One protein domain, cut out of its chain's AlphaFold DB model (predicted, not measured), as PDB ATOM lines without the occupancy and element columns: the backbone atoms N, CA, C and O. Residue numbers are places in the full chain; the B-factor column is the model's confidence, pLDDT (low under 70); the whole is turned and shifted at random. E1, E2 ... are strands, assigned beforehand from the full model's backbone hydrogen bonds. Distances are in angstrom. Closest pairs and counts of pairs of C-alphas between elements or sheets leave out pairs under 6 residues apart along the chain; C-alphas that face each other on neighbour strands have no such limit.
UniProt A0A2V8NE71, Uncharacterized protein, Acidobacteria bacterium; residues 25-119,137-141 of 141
ATOM      1  N   PHE A  25     200.508 151.814 155.968       70.62
ATOM      2  CA  PHE A  25     200.367 153.099 156.644       70.62
ATOM      3  C   PHE A  25     199.028 153.140 157.379       70.62
ATOM      4  O   PHE A  25     197.971 152.881 156.793       70.62
ATOM      5  N   ALA A  26     199.096 153.455 158.670       71.69
ATOM      6  CA  ALA A  26     197.942 153.667 159.529       71.69
ATOM      7  C   ALA A  26     197.676 155.167 159.673       71.69
ATOM      8  O   ALA A  26     198.608 155.961 159.819       71.69
ATOM      9  N   GLN A  27     196.404 155.547 159.585       72.62
ATOM     10  CA  GLN A  27     195.981 156.940 159.656       72.62
ATOM     11  C   GLN A  27     195.912 157.376 161.114       72.62
ATOM     12  O   GLN A  27     195.325 156.680 161.938       72.62
ATOM     13  N   THR A  28     196.528 158.517 161.421       65.62
ATOM     14  CA  THR A  28     196.401 159.160 162.733       65.62
ATOM     15  C   THR A  28     195.234 160.143 162.725       65.62
ATOM     16  O   THR A  28     194.912 160.719 161.685       65.62
ATOM     17  N   ASP A  29     194.639 160.356 163.897       64.38
ATOM     18  CA  ASP A  29     193.807 161.524 164.206       64.38
ATOM     19  C   ASP A  29     192.655 161.796 163.219       64.38
ATOM     20  O   ASP A  29     192.435 162.923 162.769       64.38
ATOM     21  N   GLU A  30     191.886 160.757 162.887       69.88
ATOM     22  CA  GLU A  30     190.586 160.944 162.250       69.88
ATOM     23  C   GLU A  30     189.519 161.301 163.295       69.88
ATOM     24  O   GLU A  30     189.372 160.630 164.315       69.88
ATOM     25  N   ILE A  31     188.736 162.347 163.017       71.06
ATOM     26  CA  ILE A  31     187.512 162.654 163.752       71.06
ATOM     27  C   ILE A  31     186.298 162.389 162.860       71.06
ATOM     28  O   ILE A  31     186.219 162.865 161.728       71.06
ATOM     29  N   GLN A  32     185.337 161.621 163.367       69.50
ATOM     30  CA  GLN A  32     184.109 161.287 162.650       69.50
ATOM     31  C   GLN A  32     182.913 161.928 163.333       69.50
ATOM     32  O   GLN A  32     182.697 161.770 164.536       69.50
ATOM     33  N   VAL A  33     182.116 162.657 162.555       71.62
ATOM     34  CA  VAL A  33     180.856 163.231 163.024       71.62
ATOM     35  C   VAL A  33     179.718 162.406 162.450       71.62
ATOM     36  O   VAL A  33     179.531 162.347 161.238       71.62
ATOM     37  N   TYR A  34     178.944 161.790 163.339       70.94
ATOM     38  CA  TYR A  34     177.791 160.979 162.976       70.94
ATOM     39  C   TYR A  34     176.487 161.687 163.339       70.94
ATOM     40  O   TYR A  34     176.351 162.265 164.418       70.94
ATOM     41  N   ASP A  35     175.485 161.558 162.473       73.06
ATOM     42  CA  ASP A  35     174.103 161.970 162.751       73.06
ATOM     43  C   ASP A  35     173.423 161.086 163.823       73.06
ATOM     44  O   ASP A  35     172.380 161.432 164.389       73.06
ATOM     45  N   GLY A  36     174.042 159.943 164.137       69.69
ATOM     46  CA  GLY A  36     173.565 158.948 165.085       69.69
ATOM     47  C   GLY A  36     172.461 158.040 164.531       69.69
ATOM     48  O   GLY A  36     171.844 157.319 165.318       69.69
ATOM     49  N   GLY A  37     172.185 158.089 163.227       77.62
ATOM     50  CA  GLY A  37     171.299 157.164 162.530       77.62
ATOM     51  C   GLY A  37     171.982 155.833 162.203       77.62
ATOM     52  O   GLY A  37     173.206 155.744 162.156       77.62
ATOM     53  N   LEU A  38     171.166 154.800 161.990       84.25
ATOM     54  CA  LEU A  38     171.570 153.578 161.289       84.25
ATOM     55  C   LEU A  38     171.016 153.643 159.865       84.25
ATOM     56  O   LEU A  38     169.915 154.170 159.659       84.25
ATOM     57  N   ALA A  39     171.742 153.062 158.917       87.25
ATOM     58  CA  ALA A  39     171.249 152.748 157.591       87.25
ATOM     59  C   ALA A  39     169.966 151.914 157.701       87.25
ATOM     60  O   ALA A  39     169.855 150.996 158.520       87.25
ATOM     61  N   ASP A  40     168.976 152.243 156.873       88.81
ATOM     62  CA  ASP A  40     167.740 151.469 156.820       88.81
ATOM     63  C   ASP A  40     168.030 150.032 156.355       88.81
ATOM     64  O   ASP A  40     168.989 149.773 155.626       88.81
ATOM     65  N   VAL A  41     167.187 149.079 156.759       92.94
ATOM     66  CA  VAL A  41     167.385 147.659 156.427       92.94
ATOM     67  C   VAL A  41     167.450 147.462 154.910       92.94
ATOM     68  O   VAL A  41     166.555 147.891 154.180       92.94
ATOM     69  N   GLY A  42     168.511 146.808 154.441       92.75
ATOM     70  CA  GLY A  42     168.790 146.578 153.026       92.75
ATOM     71  C   GLY A  42     169.297 147.809 152.269       92.75
ATOM     72  O   GLY A  42     169.429 147.748 151.047       92.75
ATOM     73  N   LYS A  43     169.570 148.929 152.950       92.62
ATOM     74  CA  LYS A  43     170.178 150.114 152.339       92.62
ATOM     75  C   LYS A  43     171.680 150.122 152.549       92.62
ATOM     76  O   LYS A  43     172.177 149.852 153.640       92.62
ATOM     77  N   PHE A  44     172.362 150.464 151.465       92.50
ATOM     78  CA  PHE A  44     173.793 150.677 151.415       92.50
ATOM     79  C   PHE A  44     174.078 152.173 151.380       92.50
ATOM     80  O   PHE A  44     173.495 152.888 150.564       92.50
ATOM     81  N   ASN A  45     174.985 152.619 152.238       90.00
ATOM     82  CA  ASN A  45     175.444 153.995 152.319       90.00
ATOM     83  C   ASN A  45     176.965 154.042 152.167       90.00
ATOM     84  O   ASN A  45     177.672 153.135 152.608       90.00
ATOM     85  N   LEU A  46     177.448 155.128 151.569       91.81
ATOM     86  CA  LEU A  46     178.857 155.490 151.518       91.81
ATOM     87  C   LEU A  46     178.998 156.895 152.094       91.81
ATOM     88  O   LEU A  46     178.371 157.833 151.602       91.81
ATOM     89  N   THR A  47     179.845 157.022 153.104       89.31
ATOM     90  CA  THR A  47     180.222 158.300 153.701       89.31
ATOM     91  C   THR A  47     181.694 158.539 153.422       89.31
ATOM     92  O   THR A  47     182.514 157.636 153.572       89.31
ATOM     93  N   ILE A  48     182.035 159.747 152.988       90.25
ATOM     94  CA  ILE A  48     183.424 160.148 152.776       90.25
ATOM     95  C   ILE A  48     183.737 161.217 153.810       90.25
ATOM     96  O   ILE A  48     183.035 162.224 153.911       90.25
ATOM     97  N   HIS A  49     184.789 160.974 154.574       87.81
ATOM     98  CA  HIS A  49     185.269 161.848 155.625       87.81
ATOM     99  C   HIS A  49     186.564 162.489 155.151       87.81
ATOM    100  O   HIS A  49     187.418 161.838 154.548       87.81
ATOM    101  N   SER A  50     186.711 163.785 155.392       89.62
ATOM    102  CA  SER A  50     187.968 164.487 155.174       89.62
ATOM    103  C   SER A  50     188.172 165.471 156.305       89.62
ATOM    104  O   SER A  50     187.294 166.279 156.597       89.62
ATOM    105  N   ASN A  51     189.324 165.377 156.950       89.44
ATOM    106  CA  ASN A  51     189.641 166.123 158.151       89.44
ATOM    107  C   ASN A  51     190.952 166.861 157.945       89.44
ATOM    108  O   ASN A  51     191.949 166.268 157.538       89.44
ATOM    109  N   PHE A  52     190.944 168.154 158.247       91.00
ATOM    110  CA  PHE A  52     192.156 168.949 158.333       91.00
ATOM    111  C   PHE A  52     192.426 169.285 159.794       91.00
ATOM    112  O   PHE A  52     191.528 169.774 160.481       91.00
ATOM    113  N   THR A  53     193.657 169.052 160.244       91.75
ATOM    114  CA  THR A  53     194.103 169.344 161.608       91.75
ATOM    115  C   THR A  53     195.048 170.548 161.576       91.75
ATOM    116  O   THR A  53     196.239 170.378 161.315       91.75
ATOM    117  N   PRO A  54     194.576 171.783 161.853       90.38
ATOM    118  CA  PRO A  54     195.410 172.983 161.717       90.38
ATOM    119  C   PRO A  54     196.575 173.040 162.709       90.38
ATOM    120  O   PRO A  54     197.560 173.726 162.471       90.38
ATOM    121  N   LYS A  55     196.448 172.365 163.856       91.50
ATOM    122  CA  LYS A  55     197.479 172.290 164.892       91.50
ATOM    123  C   LYS A  55     197.375 170.942 165.589       91.50
ATOM    124  O   LYS A  55     196.322 170.629 166.142       91.50
ATOM    125  N   GLY A  56     198.460 170.178 165.580       89.62
ATOM    126  CA  GLY A  56     198.473 168.797 166.062       89.62
ATOM    127  C   GLY A  56     199.793 168.401 166.713       89.62
ATOM    128  O   GLY A  56     200.584 169.251 167.139       89.62
ATOM    129  N   ILE A  57     200.026 167.092 166.808       90.75
ATOM    130  CA  ILE A  57     201.282 166.541 167.317       90.75
ATOM    131  C   ILE A  57     202.348 166.700 166.234       90.75
ATOM    132  O   ILE A  57     202.120 166.357 165.079       90.75
ATOM    133  N   LYS A  58     203.516 167.225 166.617       92.06
ATOM    134  CA  LYS A  58     204.636 167.517 165.703       92.06
ATOM    135  C   LYS A  58     205.740 166.469 165.727       92.06
ATOM    136  O   LYS A  58     206.552 166.417 164.812       92.06
ATOM    137  N   THR A  59     205.811 165.689 166.800       91.19
ATOM    138  CA  THR A  59     206.844 164.673 166.977       91.19
ATOM    139  C   THR A  59     206.282 163.331 166.521       91.19
ATOM    140  O   THR A  59     205.271 162.901 167.080       91.19
ATOM    141  N   PRO A  60     206.894 162.659 165.532       88.88
ATOM    142  CA  PRO A  60     206.422 161.357 165.085       88.88
ATOM    143  C   PRO A  60     206.595 160.315 166.197       88.88
ATOM    144  O   PRO A  60     207.606 160.304 166.900       88.88
ATOM    145  N   ALA A  61     205.615 159.419 166.348       87.38
ATOM    146  CA  ALA A  61     205.650 158.361 167.363       87.38
ATOM    147  C   ALA A  61     206.747 157.310 167.096       87.38
ATOM    148  O   ALA A  61     207.242 156.670 168.019       87.38
ATOM    149  N   PHE A  62     207.123 157.139 165.828       88.19
ATOM    150  CA  PHE A  62     208.206 156.277 165.358       88.19
ATOM    151  C   PHE A  62     208.723 156.797 164.003       88.19
ATOM    152  O   PHE A  62     208.031 157.583 163.349       88.19
ATOM    153  N   PRO A  63     209.925 156.397 163.552       86.75
ATOM    154  CA  PRO A  63     210.452 156.827 162.258       86.75
ATOM    155  C   PRO A  63     209.486 156.508 161.106       86.75
ATOM    156  O   PRO A  63     209.093 155.358 160.925       86.75
ATOM    157  N   GLY A  64     209.105 157.526 160.333       84.38
ATOM    158  CA  GLY A  64     208.148 157.393 159.228       84.38
ATOM    159  C   GLY A  64     206.669 157.423 159.635       84.38
ATOM    160  O   GLY A  64     205.814 157.240 158.769       84.38
ATOM    161  N   ALA A  65     206.354 157.658 160.914       85.69
ATOM    162  CA  ALA A  65     204.986 157.911 161.354       85.69
ATOM    163  C   ALA A  65     204.475 159.260 160.834       85.69
ATOM    164  O   ALA A  65     205.200 160.256 160.852       85.69
ATOM    165  N   ILE A  66     203.203 159.283 160.447       87.69
ATOM    166  CA  ILE A  66     202.481 160.493 160.049       87.69
ATOM    167  C   ILE A  66     202.211 161.341 161.295       87.69
ATOM    168  O   ILE A  66     201.764 160.826 162.322       87.69
ATOM    169  N   THR A  67     202.479 162.641 161.210       90.25
ATOM    170  CA  THR A  67     202.180 163.614 162.274       90.25
ATOM    171  C   THR A  67     200.885 164.355 161.978       90.25
ATOM    172  O   THR A  67     200.622 164.667 160.819       90.25
ATOM    173  N   SER A  68     200.103 164.710 162.999       90.06
ATOM    174  CA  SER A  68     198.828 165.414 162.797       90.06
ATOM    175  C   SER A  68     198.930 166.927 162.628       90.06
ATOM    176  O   SER A  68     197.942 167.578 162.297       90.06
ATOM    177  N   ASP A  69     200.095 167.533 162.853       91.81
ATOM    178  CA  ASP A  69     200.261 168.972 162.645       91.81
ATOM    179  C   ASP A  69     200.146 169.343 161.158       91.81
ATOM    180  O   ASP A  69     200.985 168.951 160.347       91.81
ATOM    181  N   HIS A  70     199.111 170.118 160.815       92.44
ATOM    182  CA  HIS A  70     198.754 170.478 159.440       92.44
ATOM    183  C   HIS A  70     198.452 169.268 158.541       92.44
ATOM    184  O   HIS A  70     198.618 169.348 157.322       92.44
ATOM    185  N   SER A  71     198.001 168.150 159.119       91.00
ATOM    186  CA  SER A  71     197.653 166.962 158.340       91.00
ATOM    187  C   SER A  71     196.267 167.074 157.711       91.00
ATOM    188  O   SER A  71     195.318 167.522 158.362       91.00
ATOM    189  N   PHE A  72     196.129 166.575 156.486       91.50
ATOM    190  CA  PHE A  72     194.856 166.356 155.815       91.50
ATOM    191  C   PHE A  72     194.620 164.861 155.598       91.50
ATOM    192  O   PHE A  72     195.375 164.205 154.883       91.50
ATOM    193  N   ASN A  73     193.574 164.325 156.218       91.12
ATOM    194  CA  ASN A  73     193.263 162.899 156.243       91.12
ATOM    195  C   ASN A  73     191.923 162.637 155.565       91.12
ATOM    196  O   ASN A  73     190.981 163.402 155.772       91.12
ATOM    197  N   GLY A  74     191.816 161.548 154.809       90.00
ATOM    198  CA  GLY A  74     190.593 161.170 154.114       90.00
ATOM    199  C   GLY A  74     190.266 159.693 154.268       90.00
ATOM    200  O   GLY A  74     191.133 158.841 154.090       90.00
ATOM    201  N   ALA A  75     189.002 159.391 154.550       90.50
ATOM    202  CA  ALA A  75     188.502 158.029 154.709       90.50
ATOM    203  C   ALA A  75     187.161 157.833 153.995       90.50
ATOM    204  O   ALA A  75     186.384 158.773 153.819       90.50
ATOM    205  N   ALA A  76     186.892 156.595 153.595       90.25
ATOM    206  CA  ALA A  76     185.594 156.138 153.131       90.25
ATOM    207  C   ALA A  76     185.036 155.113 154.119       90.25
ATOM    208  O   ALA A  76     185.736 154.195 154.540       90.25
ATOM    209  N   GLU A  77     183.762 155.257 154.455       89.56
ATOM    210  CA  GLU A  77     183.038 154.314 155.293       89.56
ATOM    211  C   GLU A  77     181.794 153.830 154.557       89.56
ATOM    212  O   GLU A  77     180.936 154.620 154.148       89.56
ATOM    213  N   TRP A  78     181.691 152.517 154.402       91.88
ATOM    214  CA  TRP A  78     180.491 151.861 153.911       91.88
ATOM    215  C   TRP A  78     179.654 151.355 155.068       91.88
ATOM    216  O   TRP A  78     180.188 150.867 156.059       91.88
ATOM    217  N   ALA A  79     178.340 151.409 154.891       91.38
ATOM    218  CA  ALA A  79     177.364 150.964 155.869       91.38
ATOM    219  C   ALA A  79     176.229 150.205 155.177       91.38
ATOM    220  O   ALA A  79     175.644 150.689 154.208       91.38
ATOM    221  N   LEU A  80     175.898 149.025 155.694       93.44
ATOM    222  CA  LEU A  80     174.777 148.199 155.269       93.44
ATOM    223  C   LEU A  80     173.844 147.967 156.455       93.44
ATOM    224  O   LEU A  80     174.218 147.317 157.434       93.44
ATOM    225  N   GLY A  81     172.606 148.448 156.348       93.06
ATOM    226  CA  GLY A  81     171.572 148.155 157.335       93.06
ATOM    227  C   GLY A  81     171.184 146.679 157.267       93.06
ATOM    228  O   GLY A  81     170.523 146.251 156.322       93.06
ATOM    229  N   VAL A  82     171.582 145.888 158.262       92.06
ATOM    230  CA  VAL A  82     171.308 144.441 158.298       92.06
ATOM    231  C   VAL A  82     169.984 144.171 159.007       92.06
ATOM    232  O   VAL A  82     169.154 143.403 158.529       92.06
ATOM    233  N   THR A  83     169.750 144.840 160.137       90.50
ATOM    234  CA  THR A  83     168.485 144.793 160.878       90.50
ATOM    235  C   THR A  83     168.123 146.192 161.376       90.50
ATOM    236  O   THR A  83     168.917 147.123 161.292       90.50
ATOM    237  N   LYS A  84     166.923 146.369 161.947       87.19
ATOM    238  CA  LYS A  84     166.508 147.665 162.525       87.19
ATOM    239  C   LYS A  84     167.413 148.149 163.668       87.19
ATOM    240  O   LYS A  84     167.313 149.304 164.070       87.19
ATOM    241  N   TRP A  85     168.235 147.262 164.222       84.19
ATOM    242  CA  TRP A  85     169.100 147.518 165.367       84.19
ATOM    243  C   TRP A  85     170.580 147.248 165.069       84.19
ATOM    244  O   TRP A  85     171.398 147.496 165.950       84.19
ATOM    245  N   PHE A  86     170.935 146.774 163.868       88.12
ATOM    246  CA  PHE A  86     172.312 146.462 163.487       88.12
ATOM    247  C   PHE A  86     172.651 146.933 162.072       88.12
ATOM    248  O   PHE A  86     171.928 146.655 161.111       88.12
ATOM    249  N   GLU A  87     173.806 147.575 161.960       90.81
ATOM    250  CA  GLU A  87     174.445 147.960 160.712       90.81
ATOM    251  C   GLU A  87     175.864 147.385 160.676       90.81
ATOM    252  O   GLU A  87     176.639 147.567 161.619       90.81
ATOM    253  N   ALA A  88     176.189 146.700 159.582       91.19
ATOM    254  CA  ALA A  88     177.546 146.263 159.292       91.19
ATOM    255  C   ALA A  88     178.231 147.335 158.449       91.19
ATOM    256  O   ALA A  88     177.646 147.815 157.479       91.19
ATOM    257  N   GLY A  89     179.463 147.684 158.788       90.25
ATOM    258  CA  GLY A  89     180.225 148.667 158.045       90.25
ATOM    259  C   GLY A  89     181.655 148.240 157.758       90.25
ATOM    260  O   GLY A  89     182.201 147.301 158.341       90.25
ATOM    261  N   LEU A  90     182.252 148.952 156.816       89.94
ATOM    262  CA  LEU A  90     183.643 148.806 156.425       89.94
ATOM    263  C   LEU A  90     184.258 150.194 156.396       89.94
ATOM    264  O   LEU A  90     183.804 151.050 155.638       89.94
ATOM    265  N   TYR A  91     185.287 150.394 157.205       86.62
ATOM    266  CA  TYR A  91     186.042 151.628 157.248       86.62
ATOM    267  C   TYR A  91     187.359 151.455 156.497       86.62
ATOM    268  O   TYR A  91     188.113 150.502 156.726       86.62
ATOM    269  N   LEU A  92     187.631 152.395 155.597       89.06
ATOM    270  CA  LEU A  92     188.842 152.437 154.804       89.06
ATOM    271  C   LEU A  92     189.453 153.849 154.846       89.06
ATOM    272  O   LEU A  92     188.961 154.746 154.158       89.06
ATOM    273  N   PRO A  93     190.542 154.071 155.598       87.06
ATOM    274  CA  PRO A  93     191.389 155.230 155.393       87.06
ATOM    275  C   PRO A  93     191.970 155.156 153.976       87.06
ATOM    276  O   PRO A  93     192.433 154.108 153.529       87.06
ATOM    277  N   LEU A  94     191.919 156.269 153.253       88.62
ATOM    278  CA  LEU A  94     192.339 156.349 151.856       88.62
ATOM    279  C   LEU A  94     193.686 157.052 151.736       88.62
ATOM    280  O   LEU A  94     194.584 156.579 151.036       88.62
ATOM    281  N   TYR A  95     193.826 158.190 152.414       88.69
ATOM    282  CA  TYR A  95     195.022 159.010 152.317       88.69
ATOM    283  C   TYR A  95     195.266 159.846 153.570       88.69
ATOM    284  O   TYR A  95     194.338 160.302 154.235       88.69
ATOM    285  N   SER A  96     196.542 160.129 153.798       89.25
ATOM    286  CA  SER A  96     197.018 161.153 154.719       89.25
ATOM    287  C   SER A  96     198.037 162.020 154.002       89.25
ATOM    288  O   SER A  96     198.935 161.513 153.334       89.25
ATOM    289  N   VAL A  97     197.902 163.331 154.129       90.81
ATOM    290  CA  VAL A  97     198.876 164.307 153.650       90.81
ATOM    291  C   VAL A  97     199.382 165.050 154.866       90.81
ATOM    292  O   VAL A  97     198.625 165.804 155.468       90.81
ATOM    293  N   ASP A  98     200.638 164.837 155.236       89.31
ATOM    294  CA  ASP A  98     201.283 165.620 156.289       89.31
ATOM    295  C   ASP A  98     202.380 166.526 155.714       89.31
ATOM    296  O   ASP A  98     202.811 166.377 154.565       89.31
ATOM    297  N   LYS A  99     202.809 167.503 156.515       86.12
ATOM    298  CA  LYS A  99     203.788 168.515 156.102       86.12
ATOM    299  C   LYS A  99     205.221 167.984 155.921       86.12
ATOM    300  O   LYS A  99     206.010 168.647 155.256       86.12
ATOM    301  N   ASP A 100     205.563 166.840 156.513       86.88
ATOM    302  CA  ASP A 100     206.920 166.282 156.568       86.88
ATOM    303  C   ASP A 100     207.129 165.141 155.548       86.88
ATOM    304  O   ASP A 100     208.167 165.065 154.895       86.88
ATOM    305  N   LEU A 101     206.143 164.256 155.382       86.19
ATOM    306  CA  LEU A 101     206.154 163.065 154.525       86.19
ATOM    307  C   LEU A 101     205.328 163.228 153.240       86.19
ATOM    308  O   LEU A 101     205.409 162.359 152.358       86.19
ATOM    309  N   GLY A 102     204.532 164.296 153.126       86.06
ATOM    310  CA  GLY A 102     203.639 164.539 151.994       86.06
ATOM    311  C   GLY A 102     202.474 163.547 151.931       86.06
ATOM    312  O   GLY A 102     202.033 163.017 152.949       86.06
ATOM    313  N   ALA A 103     201.958 163.292 150.725       87.19
ATOM    314  CA  ALA A 103     200.839 162.373 150.523       87.19
ATOM    315  C   ALA A 103     201.256 160.901 150.690       87.19
ATOM    316  O   ALA A 103     202.232 160.433 150.092       87.19
ATOM    317  N   LYS A 104     200.475 160.161 151.474       87.12
ATOM    318  CA  LYS A 104     200.593 158.724 151.714       87.12
ATOM    319  C   LYS A 104     199.248 158.054 151.472       87.12
ATOM    320  O   LYS A 104     198.217 158.535 151.936       87.12
ATOM    321  N   THR A 105     199.272 156.943 150.743       83.38
ATOM    322  CA  THR A 105     198.117 156.052 150.614       83.38
ATOM    323  C   THR A 105     198.032 155.176 151.849       83.38
ATOM    324  O   THR A 105     199.026 154.569 152.254       83.38
ATOM    325  N   MET A 106     196.836 155.098 152.417       81.38
ATOM    326  CA  MET A 106     196.576 154.282 153.595       81.38
ATOM    327  C   MET A 106     196.027 152.935 153.140       81.38
ATOM    328  O   MET A 106     195.269 152.859 152.175       81.38
ATOM    329  N   ILE A 107     196.465 151.861 153.794       71.94
ATOM    330  CA  ILE A 107     196.066 150.494 153.417       71.94
ATOM    331  C   ILE A 107     195.599 149.649 154.606       71.94
ATOM    332  O   ILE A 107     195.294 148.469 154.447       71.94
ATOM    333  N   ALA A 108     195.530 150.235 155.803       71.31
ATOM    334  CA  ALA A 108     194.818 149.619 156.918       71.31
ATOM    335  C   ALA A 108     193.312 149.691 156.632       71.31
ATOM    336  O   ALA A 108     192.863 150.694 156.111       71.31
ATOM    337  N   SER A 109     192.529 148.667 156.952       72.38
ATOM    338  CA  SER A 109     191.061 148.718 156.894       72.38
ATOM    339  C   SER A 109     190.497 148.001 158.110       72.38
ATOM    340  O   SER A 109     191.162 147.123 158.664       72.38
ATOM    341  N   SER A 110     189.300 148.384 158.543       75.06
ATOM    342  CA  SER A 110     188.637 147.750 159.681       75.06
ATOM    343  C   SER A 110     187.172 147.470 159.379       75.06
ATOM    344  O   SER A 110     186.473 148.248 158.724       75.06
ATOM    345  N   PHE A 111     186.698 146.327 159.868       78.31
ATOM    346  CA  PHE A 111     185.271 146.047 159.910       78.31
ATOM    347  C   PHE A 111     184.679 146.789 161.103       78.31
ATOM    348  O   PHE A 111     185.133 146.634 162.234       78.31
ATOM    349  N   THR A 112     183.654 147.592 160.846       77.81
ATOM    350  CA  THR A 112     182.934 148.328 161.883       77.81
ATOM    351  C   THR A 112     181.512 147.791 162.006       77.81
ATOM    352  O   THR A 112     180.953 147.216 161.071       77.81
ATOM    353  N   GLY A 113     180.919 147.921 163.186       79.44
ATOM    354  CA  GLY A 113     179.551 147.503 163.442       79.44
ATOM    355  C   GLY A 113     178.866 148.476 164.385       79.44
ATOM    356  O   GLY A 113     179.387 148.797 165.455       79.44
ATOM    357  N   ARG A 114     177.665 148.924 164.010       79.88
ATOM    358  CA  ARG A 114     176.825 149.748 164.882       79.88
ATOM    359  C   ARG A 114     175.627 148.965 165.379       79.88
ATOM    360  O   ARG A 114     174.854 148.424 164.590       79.88
ATOM    361  N   ILE A 115     175.441 148.971 166.698       79.81
ATOM    362  CA  ILE A 115     174.284 148.374 167.366       79.81
ATOM    363  C   ILE A 115     173.480 149.478 168.058       79.81
ATOM    364  O   ILE A 115     174.019 150.326 168.770       79.81
ATOM    365  N   SER A 116     172.164 149.461 167.866       74.38
ATOM    366  CA  SER A 116     171.227 150.316 168.593       74.38
ATOM    367  C   SER A 116     170.404 149.479 169.566       74.38
ATOM    368  O   SER A 116     169.562 148.690 169.148       74.38
ATOM    369  N   ASN A 117     170.547 149.742 170.869       59.94
ATOM    370  CA  ASN A 117     169.639 149.204 171.894       59.94
ATOM    371  C   ASN A 117     168.233 149.835 171.846       59.94
ATOM    372  O   ASN A 117     167.344 149.445 172.601       59.94
ATOM    373  N   SER A 118     168.003 150.811 170.963       53.19
ATOM    374  CA  SER A 118     166.679 151.377 170.720       53.19
ATOM    375  C   SER A 118     166.017 150.596 169.586       53.19
ATOM    376  O   SER A 118     166.118 150.979 168.423       53.19
ATOM    377  N   ALA A 119     165.250 149.560 169.926       48.28
ATOM    378  CA  ALA A 119     164.180 149.044 169.067       48.28
ATOM    379  C   ALA A 119     162.991 150.032 169.009       48.28
ATOM    380  O   ALA A 119     161.827 149.639 168.991       48.28
ATOM    381  N   SER A 137     176.385 152.381 171.683       48.34
ATOM    382  CA  SER A 137     177.794 152.037 171.857       48.34
ATOM    383  C   SER A 137     178.399 151.592 170.535       48.34
ATOM    384  O   SER A 137     177.799 150.803 169.805       48.34
ATOM    385  N   TRP A 138     179.598 152.088 170.263       43.75
ATOM    386  CA  TRP A 138     180.431 151.670 169.148       43.75
ATOM    387  C   TRP A 138     181.273 150.470 169.565       43.75
ATOM    388  O   TRP A 138     181.864 150.487 170.646       43.75
ATOM    389  N   VAL A 139     181.335 149.448 168.716       44.94
ATOM    390  CA  VAL A 139     182.305 148.358 168.842       44.94
ATOM    391  C   VAL A 139     183.072 148.316 167.525       44.94
ATOM    392  O   VAL A 139     182.600 147.747 166.546       44.94
ATOM    393  N   GLY A 140     184.222 148.992 167.487       36.69
ATOM    394  CA  GLY A 140     185.241 148.735 166.471       36.69
ATOM    395  C   GLY A 140     186.051 147.518 166.908       36.69
ATOM    396  O   GLY A 140     186.426 147.445 168.081       36.69
ATOM    397  N   ILE A 141     186.252 146.556 166.005       32.72
ATOM    398  CA  ILE A 141     187.133 145.394 166.204       32.72
ATOM    399  C   ILE A 141     188.403 145.621 165.391       32.72
ATOM    400  O   ILE A 141     188.270 146.039 164.217       32.72
TER     401      ILE A 141
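This is residues 25 to 119 and 137 to 141 of the 141 residues of an uncharacterized protein of Acidobacteria bacterium (UniProt A0A2V8NE71). A long, twisted sheet makes a rod: E1, E2 and E3 run side by side along its length, and beyond E3 come the short E4 towards one end and E5 towards the other, with E6 past E5. Residues 29 to 36, in no named element, run lengthwise over one face, and the loop of residues 54 to 70 lies at the end where E1 stops. The printed part has 100 residues, no named helix and six strands, E1 to E6 in chain order, in one branched antiparallel sheet of class all strand. It is only just loose, close to compact, with a radius of gyration of the C-alphas of 15.4 A and spans of 47 by 21 by 20 A.

E3, residues 86 to 98, has E2, residues 71 to 83, on one side; on the other side are E4, residues 102 to 105, beside residues 94 to 98, and E5, residues 110 to 115, beside residues 86 to 91. E2 and E3 form a hairpin at 170 degrees, with N 78 and O 90 2.9 A apart. E1, residues 44 to 53, is an edge strand in a hairpin with E2, with N 47 and O 77 2.8 A apart. These strands and E4 make a meander, each the antiparallel neighbour of the one before; N 104 and O 96 are 2.8 A apart. E3 and E5 are antiparallel neighbours at 138 degrees, with N 89 and O 112 within hydrogen-bond range at 2.8 A. E6, residues 137 to 140, is antiparallel to E5 at 162 degrees, with no N and O pair within hydrogen-bond range. E1 and E5 are apart.

E1 begins at C-alpha 44 (173.793, 150.677, 151.415) and is 29.4 A long; E2 is 36.7 A, E3 35.5 A and E5 16.3 A. The short E4 and E6 have 4 residues each; E6 ends at C-alpha 140 (185.241, 148.735, 166.471).

The farthest C-alphas, of Asp 100 and Ala 119, are 47.8 A apart. Residues 120 to 136 are not printed, a gap of 14.2 A between C-alphas 119 and 137. The link from E1 to E2 is long. pLDDT is under 70 at residues 28 to 30, 32, 36, 117 to 119 and 137 to 141.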